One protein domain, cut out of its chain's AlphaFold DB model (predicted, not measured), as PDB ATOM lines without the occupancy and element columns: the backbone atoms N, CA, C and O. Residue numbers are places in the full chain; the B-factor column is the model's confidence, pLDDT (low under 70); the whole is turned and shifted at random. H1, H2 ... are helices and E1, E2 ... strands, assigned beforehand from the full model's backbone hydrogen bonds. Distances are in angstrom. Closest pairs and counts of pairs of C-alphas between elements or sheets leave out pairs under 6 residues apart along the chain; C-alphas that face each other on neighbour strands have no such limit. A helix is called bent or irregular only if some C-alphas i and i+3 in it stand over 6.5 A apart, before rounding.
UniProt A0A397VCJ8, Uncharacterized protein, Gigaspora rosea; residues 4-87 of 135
ATOM      1  N   VAL A   4      27.591   7.313 -71.474       62.53
ATOM      2  CA  VAL A   4      26.938   8.637 -71.429       62.53
ATOM      3  C   VAL A   4      25.530   8.623 -72.045       62.53
ATOM      4  O   VAL A   4      24.620   9.269 -71.532       62.53
ATOM      5  N   HIS A   5      25.313   7.848 -73.113       61.16
ATOM      6  CA  HIS A   5      24.000   7.742 -73.760       61.16
ATOM      7  C   HIS A   5      23.001   6.927 -72.926       61.16
ATOM      8  O   HIS A   5      21.809   7.230 -72.943       61.16
ATOM      9  N   LEU A   6      23.481   5.939 -72.159       61.88
ATOM     10  CA  LEU A   6      22.641   5.116 -71.285       61.88
ATOM     11  C   LEU A   6      22.043   5.955 -70.143       61.88
ATOM     12  O   LEU A   6      20.833   5.920 -69.921       61.88
ATOM     13  N   PHE A   7      22.865   6.786 -69.494       72.19
ATOM     14  CA  PHE A   7      22.405   7.690 -68.435       72.19
ATOM     15  C   PHE A   7      21.453   8.774 -68.959       72.19
ATOM     16  O   PHE A   7      20.450   9.082 -68.316       72.19
ATOM     17  N   GLY A   8      21.705   9.312 -70.156       77.75
ATOM     18  CA  GLY A   8      20.805  10.285 -70.782       77.75
ATOM     19  C   GLY A   8      19.400   9.727 -71.051       77.75
ATOM     20  O   GLY A   8      18.406  10.436 -70.870       77.75
ATOM     21  N   LEU A   9      19.297   8.451 -71.438       80.62
ATOM     22  CA  LEU A   9      18.013   7.783 -71.670       80.62
ATOM     23  C   LEU A   9      17.243   7.558 -70.359       80.62
ATOM     24  O   LEU A   9      16.050   7.860 -70.280       80.62
ATOM     25  N   GLN A  10      17.942   7.102 -69.317       82.19
ATOM     26  CA  GLN A  10      17.375   6.883 -67.982       82.19
ATOM     27  C   GLN A  10      16.848   8.185 -67.365       82.19
ATOM     28  O   GLN A  10      15.746   8.217 -66.817       82.19
ATOM     29  N   LEU A  11      17.581   9.293 -67.516       84.81
ATOM     30  CA  LEU A  11      17.154  10.610 -67.035       84.81
ATOM     31  C   LEU A  11      15.889  11.114 -67.749       84.81
ATOM     32  O   LEU A  11      15.004  11.679 -67.104       84.81
ATOM     33  N   LYS A  12      15.752  10.870 -69.061       86.06
ATOM     34  CA  LYS A  12      14.530  11.207 -69.816       86.06
ATOM     35  C   LYS A  12      13.318  10.399 -69.345       86.06
ATOM     36  O   LYS A  12      12.239  10.968 -69.194       86.06
ATOM     37  N   GLN A  13      13.493   9.106 -69.074       81.62
ATOM     38  CA  GLN A  13      12.430   8.248 -68.538       81.62
ATOM     39  C   GLN A  13      12.011   8.680 -67.127       81.62
ATOM     40  O   GLN A  13      10.818   8.815 -66.860       81.62
ATOM     41  N   LEU A  14      12.973   8.981 -66.251       83.44
ATOM     42  CA  LEU A  14      12.700   9.506 -64.910       83.44
ATOM     43  C   LEU A  14      11.954  10.843 -64.956       83.44
ATOM     44  O   LEU A  14      11.017  11.041 -64.184       83.44
ATOM     45  N   ARG A  15      12.313  11.744 -65.877       84.12
ATOM     46  CA  ARG A  15      11.593  13.011 -66.070       84.12
ATOM     47  C   ARG A  15      10.154  12.780 -66.532       84.12
ATOM     48  O   ARG A  15       9.248  13.354 -65.942       84.12
ATOM     49  N   TYR A  16       9.937  11.896 -67.507       82.38
ATOM     50  CA  TYR A  16       8.597  11.527 -67.975       82.38
ATOM     51  C   TYR A  16       7.736  10.933 -66.850       82.38
ATOM     52  O   TYR A  16       6.577  11.309 -66.690       82.38
ATOM     53  N   ILE A  17       8.306  10.047 -66.028       80.12
ATOM     54  CA  ILE A  17       7.607   9.463 -64.877       80.12
ATOM     55  C   ILE A  17       7.262  10.548 -63.856       80.12
ATOM     56  O   ILE A  17       6.114  10.607 -63.431       80.12
ATOM     57  N   ARG A  18       8.197  11.443 -63.510       75.50
ATOM     58  CA  ARG A  18       7.957  12.552 -62.565       75.50
ATOM     59  C   ARG A  18       6.911  13.544 -63.072       75.50
ATOM     60  O   ARG A  18       6.067  13.985 -62.302       75.50
ATOM     61  N   GLU A  19       6.928  13.879 -64.359       75.56
ATOM     62  CA  GLU A  19       5.923  14.754 -64.976       75.56
ATOM     63  C   GLU A  19       4.541  14.094 -65.015       75.56
ATOM     64  O   GLU A  19       3.542  14.759 -64.754       75.56
ATOM     65  N   LYS A  20       4.478  12.780 -65.262       69.88
ATOM     66  CA  LYS A  20       3.239  11.987 -65.222       69.88
ATOM     67  C   LYS A  20       2.737  11.733 -63.794       69.88
ATOM     68  O   LYS A  20       1.537  11.546 -63.599       69.88
ATOM     69  N   GLN A  21       3.644  11.717 -62.819       64.94
ATOM     70  CA  GLN A  21       3.369  11.615 -61.385       64.94
ATOM     71  C   GLN A  21       3.068  12.962 -60.727       64.94
ATOM     72  O   GLN A  21       2.726  12.955 -59.546       64.94
ATOM     73  N   LYS A  22       3.142  14.099 -61.444       63.72
ATOM     74  CA  LYS A  22       2.568  15.353 -60.936       63.72
ATOM     75  C   LYS A  22       1.144  15.044 -60.501       63.72
ATOM     76  O   LYS A  22       0.340  14.594 -61.318       63.72
ATOM     77  N   GLU A  23       0.902  15.204 -59.204       64.31
ATOM     78  CA  GLU A  23      -0.317  14.785 -58.531       64.31
ATOM     79  C   GLU A  23      -1.519  15.146 -59.390       64.31
ATOM     80  O   GLU A  23      -1.723  16.311 -59.750       64.31
ATOM     81  N   LYS A  24      -2.283  14.128 -59.795       68.31
ATOM     82  CA  LYS A  24      -3.503  14.348 -60.563       68.31
ATOM     83  C   LYS A  24      -4.453  15.136 -59.673       68.31
ATOM     84  O   LYS A  24      -5.149  14.557 -58.842       68.31
ATOM     85  N   LYS A  25      -4.460  16.457 -59.844       78.50
ATOM     86  CA  LYS A  25      -5.357  17.348 -59.115       78.50
ATOM     87  C   LYS A  25      -6.784  16.905 -59.390       78.50
ATOM     88  O   LYS A  25      -7.180  16.706 -60.543       78.50
ATOM     89  N   LEU A  26      -7.549  16.717 -58.322       84.81
ATOM     90  CA  LEU A  26      -8.965  16.436 -58.458       84.81
ATOM     91  C   LEU A  26      -9.625  17.620 -59.161       84.81
ATOM     92  O   LEU A  26      -9.375  18.774 -58.823       84.81
ATOM     93  N   LYS A  27     -10.486  17.319 -60.137       88.44
ATOM     94  CA  LYS A  27     -11.354  18.339 -60.727       88.44
ATOM     95  C   LYS A  27     -12.213  18.986 -59.632       88.44
ATOM     96  O   LYS A  27     -12.670  18.235 -58.752       88.44
ATOM     97  N   PRO A  28     -12.461  20.306 -59.696       91.69
ATOM     98  CA  PRO A  28     -13.420  20.979 -58.829       91.69
ATOM     99  C   PRO A  28     -14.766  20.257 -58.820       91.69
ATOM    100  O   PRO A  28     -15.172  19.667 -59.819       91.69
ATOM    101  N   PHE A  29     -15.456  20.279 -57.679       90.38
ATOM    102  CA  PHE A  29     -16.711  19.544 -57.515       90.38
ATOM    103  C   PHE A  29     -17.815  20.040 -58.462       90.38
ATOM    104  O   PHE A  29     -18.551  19.222 -59.010       90.38
ATOM    105  N   ALA A  30     -17.873  21.355 -58.708       90.12
ATOM    106  CA  ALA A  30     -18.810  21.976 -59.647       90.12
ATOM    107  C   ALA A  30     -18.654  21.464 -61.091       90.12
ATOM    108  O   ALA A  30     -19.638  21.381 -61.817       90.12
ATOM    109  N   ASP A  31     -17.443  21.053 -61.478       93.00
ATOM    110  CA  ASP A  31     -17.128  20.608 -62.842       93.00
ATOM    111  C   ASP A  31     -17.378  19.104 -63.051       93.00
ATOM    112  O   ASP A  31     -17.070  18.533 -64.103       93.00
ATOM    113  N   LEU A  32     -17.871  18.407 -62.025       91.25
ATOM    114  CA  LEU A  32     -18.186  16.985 -62.092       91.25
ATOM    115  C   LEU A  32     -19.600  16.767 -62.625       91.25
ATOM    116  O   LEU A  32     -20.530  17.489 -62.277       91.25
ATOM    117  N   SER A  33     -19.792  15.671 -63.360       92.75
ATOM    118  CA  SER A  33     -21.141  15.182 -63.650       92.75
ATOM    119  C   SER A  33     -21.867  14.774 -62.365       92.75
ATOM    120  O   SER A  33     -21.235  14.298 -61.420       92.75
ATOM    121  N   ASN A  34     -23.201  14.856 -62.355       89.81
ATOM    122  CA  ASN A  34     -24.033  14.465 -61.205       89.81
ATOM    123  C   ASN A  34     -23.685  13.065 -60.676       89.81
ATOM    124  O   ASN A  34     -23.555  12.853 -59.473       89.81
ATOM    125  N   ARG A  35     -23.443  12.104 -61.580       92.31
ATOM    126  CA  ARG A  35     -23.008  10.749 -61.204       92.31
ATOM    127  C   ARG A  35     -21.690  10.766 -60.429       92.31
ATOM    128  O   ARG A  35     -21.552  10.056 -59.439       92.31
ATOM    129  N   MET A  36     -20.714  11.546 -60.885       93.94
ATOM    130  CA  MET A  36     -19.402  11.618 -60.247       93.94
ATOM    131  C   MET A  36     -19.446  12.391 -58.923       93.94
ATOM    132  O   MET A  36     -18.740  12.014 -57.992       93.94
ATOM    133  N   GLN A  37     -20.305  13.407 -58.808       92.38
ATOM    134  CA  GLN A  37     -20.592  14.088 -57.541       92.38
ATOM    135  C   GLN A  37     -21.110  13.096 -56.490       92.38
ATOM    136  O   GLN A  37     -20.552  13.002 -55.398       92.38
ATOM    137  N   VAL A  38     -22.101  12.273 -56.859       89.81
ATOM    138  CA  VAL A  38     -22.645  11.215 -55.990       89.81
ATOM    139  C   VAL A  38     -21.567  10.212 -55.589       89.81
ATOM    140  O   VAL A  38     -21.428   9.907 -54.409       89.81
ATOM    141  N   ILE A  39     -20.779   9.711 -56.546       92.38
ATOM    142  CA  ILE A  39     -19.710   8.740 -56.260       92.38
ATOM    143  C   ILE A  39     -18.680   9.334 -55.296       92.38
ATOM    144  O   ILE A  39     -18.295   8.678 -54.331       92.38
ATOM    145  N   ARG A  40     -18.244  10.574 -55.532       93.00
ATOM    146  CA  ARG A  40     -17.228  11.222 -54.701       93.00
ATOM    147  C   ARG A  40     -17.724  11.426 -53.268       93.00
ATOM    148  O   ARG A  40     -16.996  11.101 -52.338       93.00
ATOM    149  N   ASN A  41     -18.965  11.871 -53.096       92.25
ATOM    150  CA  ASN A  41     -19.564  12.049 -51.773       92.25
ATOM    151  C   ASN A  41     -19.824  10.722 -51.060       92.25
ATOM    152  O   ASN A  41     -19.573  10.611 -49.865       92.25
ATOM    153  N   LYS A  42     -20.243   9.686 -51.794       91.25
ATOM    154  CA  LYS A  42     -20.361   8.332 -51.246       91.25
ATOM    155  C   LYS A  42     -19.014   7.824 -50.733       91.25
ATOM    156  O   LYS A  42     -18.951   7.301 -49.628       91.25
ATOM    157  N   ASN A  43     -17.944   8.002 -51.508       93.38
ATOM    158  CA  ASN A  43     -16.601   7.597 -51.095       93.38
ATOM    159  C   ASN A  43     -16.125   8.376 -49.865       93.38
ATOM    160  O   ASN A  43     -15.548   7.777 -48.967       93.38
ATOM    161  N   MET A  44     -16.412   9.681 -49.793       93.62
ATOM    162  CA  MET A  44     -16.139  10.481 -48.595       93.62
ATOM    163  C   MET A  44     -16.835   9.888 -47.364       93.62
ATOM    164  O   MET A  44     -16.195   9.682 -46.341       93.62
ATOM    165  N   GLY A  45     -18.121   9.547 -47.487       93.12
ATOM    166  CA  GLY A  45     -18.871   8.903 -46.412       93.12
ATOM    167  C   GLY A  45     -18.297   7.543 -46.003       93.12
ATOM    168  O   GLY A  45     -18.190   7.266 -44.813       93.12
ATOM    169  N   ILE A  46     -17.898   6.701 -46.958       92.44
ATOM    170  CA  ILE A  46     -17.270   5.401 -46.658       92.44
ATOM    171  C   ILE A  46     -15.964   5.598 -45.881       92.44
ATOM    172  O   ILE A  46     -15.749   4.930 -44.874       92.44
ATOM    173  N   ASN A  47     -15.120   6.531 -46.322       94.81
ATOM    174  CA  ASN A  47     -13.836   6.793 -45.679       94.81
ATOM    175  C   ASN A  47     -14.022   7.335 -44.257       94.81
ATOM    176  O   ASN A  47     -13.425   6.808 -43.326       94.81
ATOM    177  N   LEU A  48     -14.909   8.318 -44.073       95.19
ATOM    178  CA  LEU A  48     -15.209   8.874 -42.751       95.19
ATOM    179  C   LEU A  48     -15.788   7.831 -41.793       95.19
ATOM    180  O   LEU A  48     -15.490   7.861 -40.603       95.19
ATOM    181  N   PHE A  49     -16.597   6.900 -42.300       93.50
ATOM    182  CA  PHE A  49     -17.118   5.802 -41.492       93.50
ATOM    183  C   PHE A  49     -16.004   4.855 -41.041       93.50
ATOM    184  O   PHE A  49     -15.941   4.510 -39.865       93.50
ATOM    185  N   ALA A  50     -15.085   4.490 -41.939       93.12
ATOM    186  CA  ALA A  50     -13.930   3.670 -41.585       93.12
ATOM    187  C   ALA A  50     -13.024   4.367 -40.551       93.12
ATOM    188  O   ALA A  50     -12.556   3.737 -39.600       93.12
ATOM    189  N   ASP A  51     -12.812   5.676 -40.696       95.25
ATOM    190  CA  ASP A  51     -12.062   6.473 -39.725       95.25
ATOM    191  C   ASP A  51     -12.772   6.515 -38.366       95.25
ATOM    192  O   ASP A  51     -12.127   6.348 -37.329       95.25
ATOM    193  N   PHE A  52     -14.098   6.665 -38.356       94.06
ATOM    194  CA  PHE A  52     -14.913   6.598 -37.144       94.06
ATOM    195  C   PHE A  52     -14.788   5.236 -36.445       94.06
ATOM    196  O   PHE A  52     -14.501   5.191 -35.250       94.06
ATOM    197  N   GLU A  53     -14.910   4.122 -37.177       92.12
ATOM    198  CA  GLU A  53     -14.730   2.770 -36.627       92.12
ATOM    199  C   GLU A  53     -13.333   2.559 -36.031       92.12
ATOM    200  O   GLU A  53     -13.180   1.901 -34.998       92.12
ATOM    201  N   ASN A  54     -12.300   3.138 -36.644       94.25
ATOM    202  CA  ASN A  54     -10.950   3.107 -36.090       94.25
ATOM    203  C   ASN A  54     -10.847   3.942 -34.813       94.25
ATOM    204  O   ASN A  54     -10.280   3.480 -33.824       94.25
ATOM    205  N   GLN A  55     -11.436   5.138 -34.791       94.56
ATOM    206  CA  GLN A  55     -11.437   5.992 -33.607       94.56
ATOM    207  C   GLN A  55     -12.213   5.393 -32.434       94.56
ATOM    208  O   GLN A  55     -11.821   5.628 -31.290       94.56
ATOM    209  N   ILE A  56     -13.257   4.595 -32.675       93.88
ATOM    210  CA  ILE A  56     -13.986   3.915 -31.596       93.88
ATOM    211  C   ILE A  56     -13.034   3.069 -30.750       93.88
ATOM    212  O   ILE A  56     -13.057   3.159 -29.526       93.88
ATOM    213  N   LYS A  57     -12.139   2.317 -31.402       89.75
ATOM    214  CA  LYS A  57     -11.179   1.420 -30.738       89.75
ATOM    215  C   LYS A  57     -10.202   2.155 -29.821       89.75
ATOM    216  O   LYS A  57      -9.665   1.547 -28.901       89.75
ATOM    217  N   HIS A  58      -9.940   3.431 -30.099       92.38
ATOM    218  CA  HIS A  58      -8.985   4.245 -29.348       92.38
ATOM    219  C   HIS A  58      -9.640   5.087 -28.252       92.38
ATOM    220  O   HIS A  58      -8.979   5.407 -27.268       92.38
ATOM    221  N   ASN A  59     -10.911   5.455 -28.419       94.12
ATOM    222  CA  ASN A  59     -11.582   6.422 -27.550       94.12
ATOM    223  C   ASN A  59     -12.626   5.801 -26.614       94.12
ATOM    224  O   ASN A  59     -12.996   6.432 -25.627       94.12
ATOM    225  N   TYR A  60     -13.111   4.593 -26.906       95.19
ATOM    226  CA  TYR A  60     -14.179   3.954 -26.141       95.19
ATOM    227  C   TYR A  60     -13.793   2.544 -25.706       95.19
ATOM    228  O   TYR A  60     -12.992   1.862 -26.347       95.19
ATOM    229  N   HIS A  61     -14.384   2.095 -24.600       94.06
ATOM    230  CA  HIS A  61     -14.218   0.725 -24.138       94.06
ATOM    231  C   HIS A  61     -14.998  -0.237 -25.044       94.06
ATOM    232  O   HIS A  61     -16.061   0.105 -25.560       94.06
ATOM    233  N   SER A  62     -14.522  -1.476 -25.189       87.81
ATOM    234  CA  SER A  62     -15.133  -2.491 -26.068       87.81
ATOM    235  C   SER A  62     -16.562  -2.892 -25.681       87.81
ATOM    236  O   SER A  62     -17.275  -3.482 -26.486       87.81
ATOM    237  N   GLN A  63     -16.985  -2.580 -24.454       91.25
ATOM    238  CA  GLN A  63     -18.352  -2.808 -23.977       91.25
ATOM    239  C   GLN A  63     -19.327  -1.687 -24.363       91.25
ATOM    240  O   GLN A  63     -20.534  -1.853 -24.196       91.25
ATOM    241  N   ASN A  64     -18.836  -0.537 -24.833       91.00
ATOM    242  CA  ASN A  64     -19.699   0.558 -25.252       91.00
ATOM    243  C   ASN A  64     -20.195   0.326 -26.686       91.00
ATOM    244  O   ASN A  64     -19.402   0.110 -27.599       91.00
ATOM    245  N   ASP A  65     -21.511   0.413 -26.889       88.69
ATOM    246  CA  ASP A  65     -22.132   0.350 -28.215       88.69
ATOM    247  C   ASP A  65     -22.092   1.733 -28.879       88.69
ATOM    248  O   ASP A  65     -22.990   2.556 -28.700       88.69
ATOM    249  N   VAL A  66     -21.007   2.013 -29.602       90.94
ATOM    250  CA  VAL A  66     -20.795   3.293 -30.290       90.94
ATOM    251  C   VAL A  66     -21.111   3.136 -31.773       90.94
ATOM    252  O   VAL A  66     -20.522   2.299 -32.455       90.94
ATOM    253  N   LYS A  67     -22.035   3.953 -32.289       89.50
ATOM    254  CA  LYS A  67     -22.534   3.867 -33.669       89.50
ATOM    255  C   LYS A  67     -22.623   5.246 -34.315       89.50
ATOM    256  O   LYS A  67     -23.092   6.196 -33.696       89.50
ATOM    257  N   LEU A  68     -22.224   5.333 -35.584       89.69
ATOM    258  CA  LEU A  68     -22.495   6.491 -36.434       89.69
ATOM    259  C   LEU A  68     -23.785   6.219 -37.206       89.69
ATOM    260  O   LEU A  68     -23.824   5.314 -38.032       89.69
ATOM    261  N   HIS A  69     -24.841   6.978 -36.920       87.06
ATOM    262  CA  HIS A  69     -26.144   6.784 -37.564       87.06
ATOM    263  C   HIS A  69     -26.254   7.530 -38.893       87.06
ATOM    264  O   HIS A  69     -26.713   6.981 -39.898       87.06
ATOM    265  N   GLU A  70     -25.802   8.777 -38.914       90.06
ATOM    266  CA  GLU A  70     -25.921   9.659 -40.064       90.06
ATOM    267  C   GLU A  70     -24.751  10.638 -40.140       90.06
ATOM    268  O   GLU A  70     -24.108  10.958 -39.143       90.06
ATOM    269  N   LEU A  71     -24.481  11.107 -41.352       91.19
ATOM    270  CA  LEU A  71     -23.493  12.125 -41.660       91.19
ATOM    271  C   LEU A  71     -24.120  13.131 -42.619       91.19
ATOM    272  O   LEU A  71     -24.535  12.776 -43.724       91.19
ATOM    273  N   THR A  72     -24.119  14.395 -42.213       93.19
ATOM    274  CA  THR A  72     -24.574  15.506 -43.048       93.19
ATOM    275  C   THR A  72     -23.407  16.444 -43.316       93.19
ATOM    276  O   THR A  72     -22.717  16.862 -42.390       93.19
ATOM    277  N   PHE A  73     -23.172  16.778 -44.581       93.31
ATOM    278  CA  PHE A  73     -22.133  17.726 -44.984       93.31
ATOM    279  C   PHE A  73     -22.526  18.449 -46.268       93.31
ATOM    280  O   PHE A  73     -23.362  17.969 -47.029       93.31
ATOM    281  N   SER A  74     -21.914  19.601 -46.535       92.44
ATOM    282  CA  SER A  74     -22.199  20.386 -47.737       92.44
ATOM    283  C   SER A  74     -20.979  20.545 -48.631       92.44
ATOM    284  O   SER A  74     -19.872  20.766 -48.141       92.44
ATOM    285  N   VAL A  75     -21.195  20.532 -49.944       91.12
ATOM    286  CA  VAL A  75     -20.182  20.897 -50.942       91.12
ATOM    287  C   VAL A  75     -20.812  21.879 -51.920       91.12
ATOM    288  O   VAL A  75     -21.822  21.563 -52.543       91.12
ATOM    289  N   ASN A  76     -20.225  23.073 -52.056       88.50
ATOM    290  CA  ASN A  76     -20.732  24.151 -52.917       88.50
ATOM    291  C   ASN A  76     -22.218  24.497 -52.676       88.50
ATOM    292  O   ASN A  76     -22.974  24.687 -53.624       88.50
ATOM    293  N   GLY A  77     -22.649  24.539 -51.411       85.69
ATOM    294  CA  GLY A  77     -24.035  24.849 -51.032       85.69
ATOM    295  C   GLY A  77     -25.019  23.681 -51.162       85.69
ATOM    296  O   GLY A  77     -26.103  23.739 -50.589       85.69
ATOM    297  N   SER A  78     -24.640  22.591 -51.833       85.25
ATOM    298  CA  SER A  78     -25.435  21.363 -51.876       85.25
ATOM    299  C   SER A  78     -25.223  20.556 -50.603       85.25
ATOM    300  O   SER A  78     -24.091  20.175 -50.297       85.25
ATOM    301  N   ILE A  79     -26.306  20.285 -49.876       89.25
ATOM    302  CA  ILE A  79     -26.296  19.465 -48.662       89.25
ATOM    303  C   ILE A  79     -26.428  17.991 -49.053       89.25
ATOM    304  O   ILE A  79     -27.297  17.608 -49.835       89.25
ATOM    305  N   PHE A  80     -25.557  17.160 -48.492       87.88
ATOM    306  CA  PHE A  80     -25.547  15.714 -48.644       87.88
ATOM    307  C   PHE A  80     -25.809  15.072 -47.293       87.88
ATOM    308  O   PHE A  80     -25.165  15.409 -46.302       87.88
ATOM    309  N   HIS A  81     -26.736  14.123 -47.286       89.06
ATOM    310  CA  HIS A  81     -27.112  13.362 -46.110       89.06
ATOM    311  C   HIS A  81     -26.859  11.876 -46.377       89.06
ATOM    312  O   HIS A  81     -27.394  11.301 -47.328       89.06
ATOM    313  N   ILE A  82     -25.996  11.269 -45.569       87.69
ATOM    314  CA  ILE A  82     -25.618   9.862 -45.647       87.69
ATOM    315  C   ILE A  82     -26.128   9.182 -44.389       87.69
ATOM    316  O   ILE A  82     -25.695   9.504 -43.290       87.69
ATOM    317  N   LYS A  83     -27.012   8.205 -44.564       87.12
ATOM    318  CA  LYS A  83     -27.453   7.327 -43.482       87.12
ATOM    319  C   LYS A  83     -26.658   6.037 -43.522       87.12
ATOM    320  O   LYS A  83     -26.695   5.316 -44.524       87.12
ATOM    321  N   TYR A  84     -25.976   5.725 -42.432       83.94
ATOM    322  CA  TYR A  84     -25.333   4.433 -42.233       83.94
ATOM    323  C   TYR A  84     -26.383   3.513 -41.625       83.94
ATOM    324  O   TYR A  84     -26.438   3.277 -40.421       83.94
ATOM    325  N   ASN A  85     -27.321   3.091 -42.477       68.25
ATOM    326  CA  ASN A  85     -28.437   2.262 -42.053       68.25
ATOM    327  C   ASN A  85     -27.914   1.000 -41.361       68.25
ATOM    328  O   ASN A  85     -27.288   0.148 -41.984       68.25
ATOM    329  N   HIS A  86     -28.276   0.864 -40.089       58.16
ATOM    330  CA  HIS A  86     -28.215  -0.393 -39.351       58.16
ATOM    331  C   HIS A  86     -29.578  -1.105 -39.348       58.16
ATOM    332  O   HIS A  86     -29.814  -1.995 -38.536       58.16
ATOM    333  N   PHE A  87     -30.510  -0.708 -40.222       54.34
ATOM    334  CA  PHE A  87     -31.773  -1.421 -40.362       54.34
ATOM    335  C   PHE A  87     -31.488  -2.798 -40.960       54.34
ATOM    336  O   PHE A  87     -30.869  -2.911 -42.021       54.34
TER     337      PHE A  87
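AT A GLANCE: This is residues 4 to 87 of the 135 residues of an uncharacterized protein of Gigaspora rosea (UniProt A0A397VCJ8). A two-stranded hairpin, E1 and E2, packs against residues 37 to 49 of one long helix, H2, and from this small body a long arm, residues 4 to 27 with the helix H1 in it, sticks out free. Beyond the hairpin H2 runs on to a free turn, residues 58 to 63, from which the chain folds back to E1. The printed part has 84 residues, with two named helices and two named strands in the order H1, H2, E1, E2; the sheet, order E1 - E2, is antiparallel, and the class is mixed, helices and strands. The whole is extended, with a radius of gyration of the C-alphas of 21.3 A, and it spans 66 by 36 by 20 A, the arm making much of the length.

IN THESE COORDINATES: E1 is residues 70 to 75, 16.7 A from first to last C-alpha, and E2 is residues 78 to 83, 16.5 A; C-alpha 83 is at (-27.453, 7.327, -43.482). H2, residues 34 to 59, is the longest helix, 36.8 A from C-alpha 34 at (-24.033, 14.465, -61.205) to C-alpha 59. H1, residues 4 to 20, measures 24.7 A and begins with C-alpha 4 at (26.938, 8.637, -71.429). Neither helix is bent.

HOW THE PARTS SIT: E1 and E2 form a hairpin over a tight link of 2 residues. They are antiparallel neighbours, with 161 degrees between their N-to-C directions. The C-alphas of Ser 74 and Ile 79 face each other at 4.3 A. N 71 and O 82, 2.8 A apart, and N 80 and O 73, also 2.8 A apart, are within hydrogen-bond range. The closest C-alphas of H2 and E2 are those of Gly 45 and Ile 82, 6.9 A apart. The closest C-alphas of H2 and E1 are those of Gly 45 and Leu 71, 7.4 A apart. H1 is apart from H2, E1 and E2. In H1 every O i to N i+4 pair is within hydrogen-bond range; in H2 it is 20 of 22.

THE WHOLE: The two C-alphas farthest apart are those of Val 4 and Phe 87, at 67.2 A. Without the stretches that stand free, residues 4 to 27 and 58 to 63, the body of 54 residues spans 42 by 20 by 18 A, with a radius of gyration of 12.9 A. The link from H1 to H2, 13 residues, is long; that from H2 to E1, 10 residues, is short. The printed part has no cut. Its mean pLDDT is 85.7, and the model's confidence is low, under 70, at residues 4 to 6, 20 to 24 and 85 to 87.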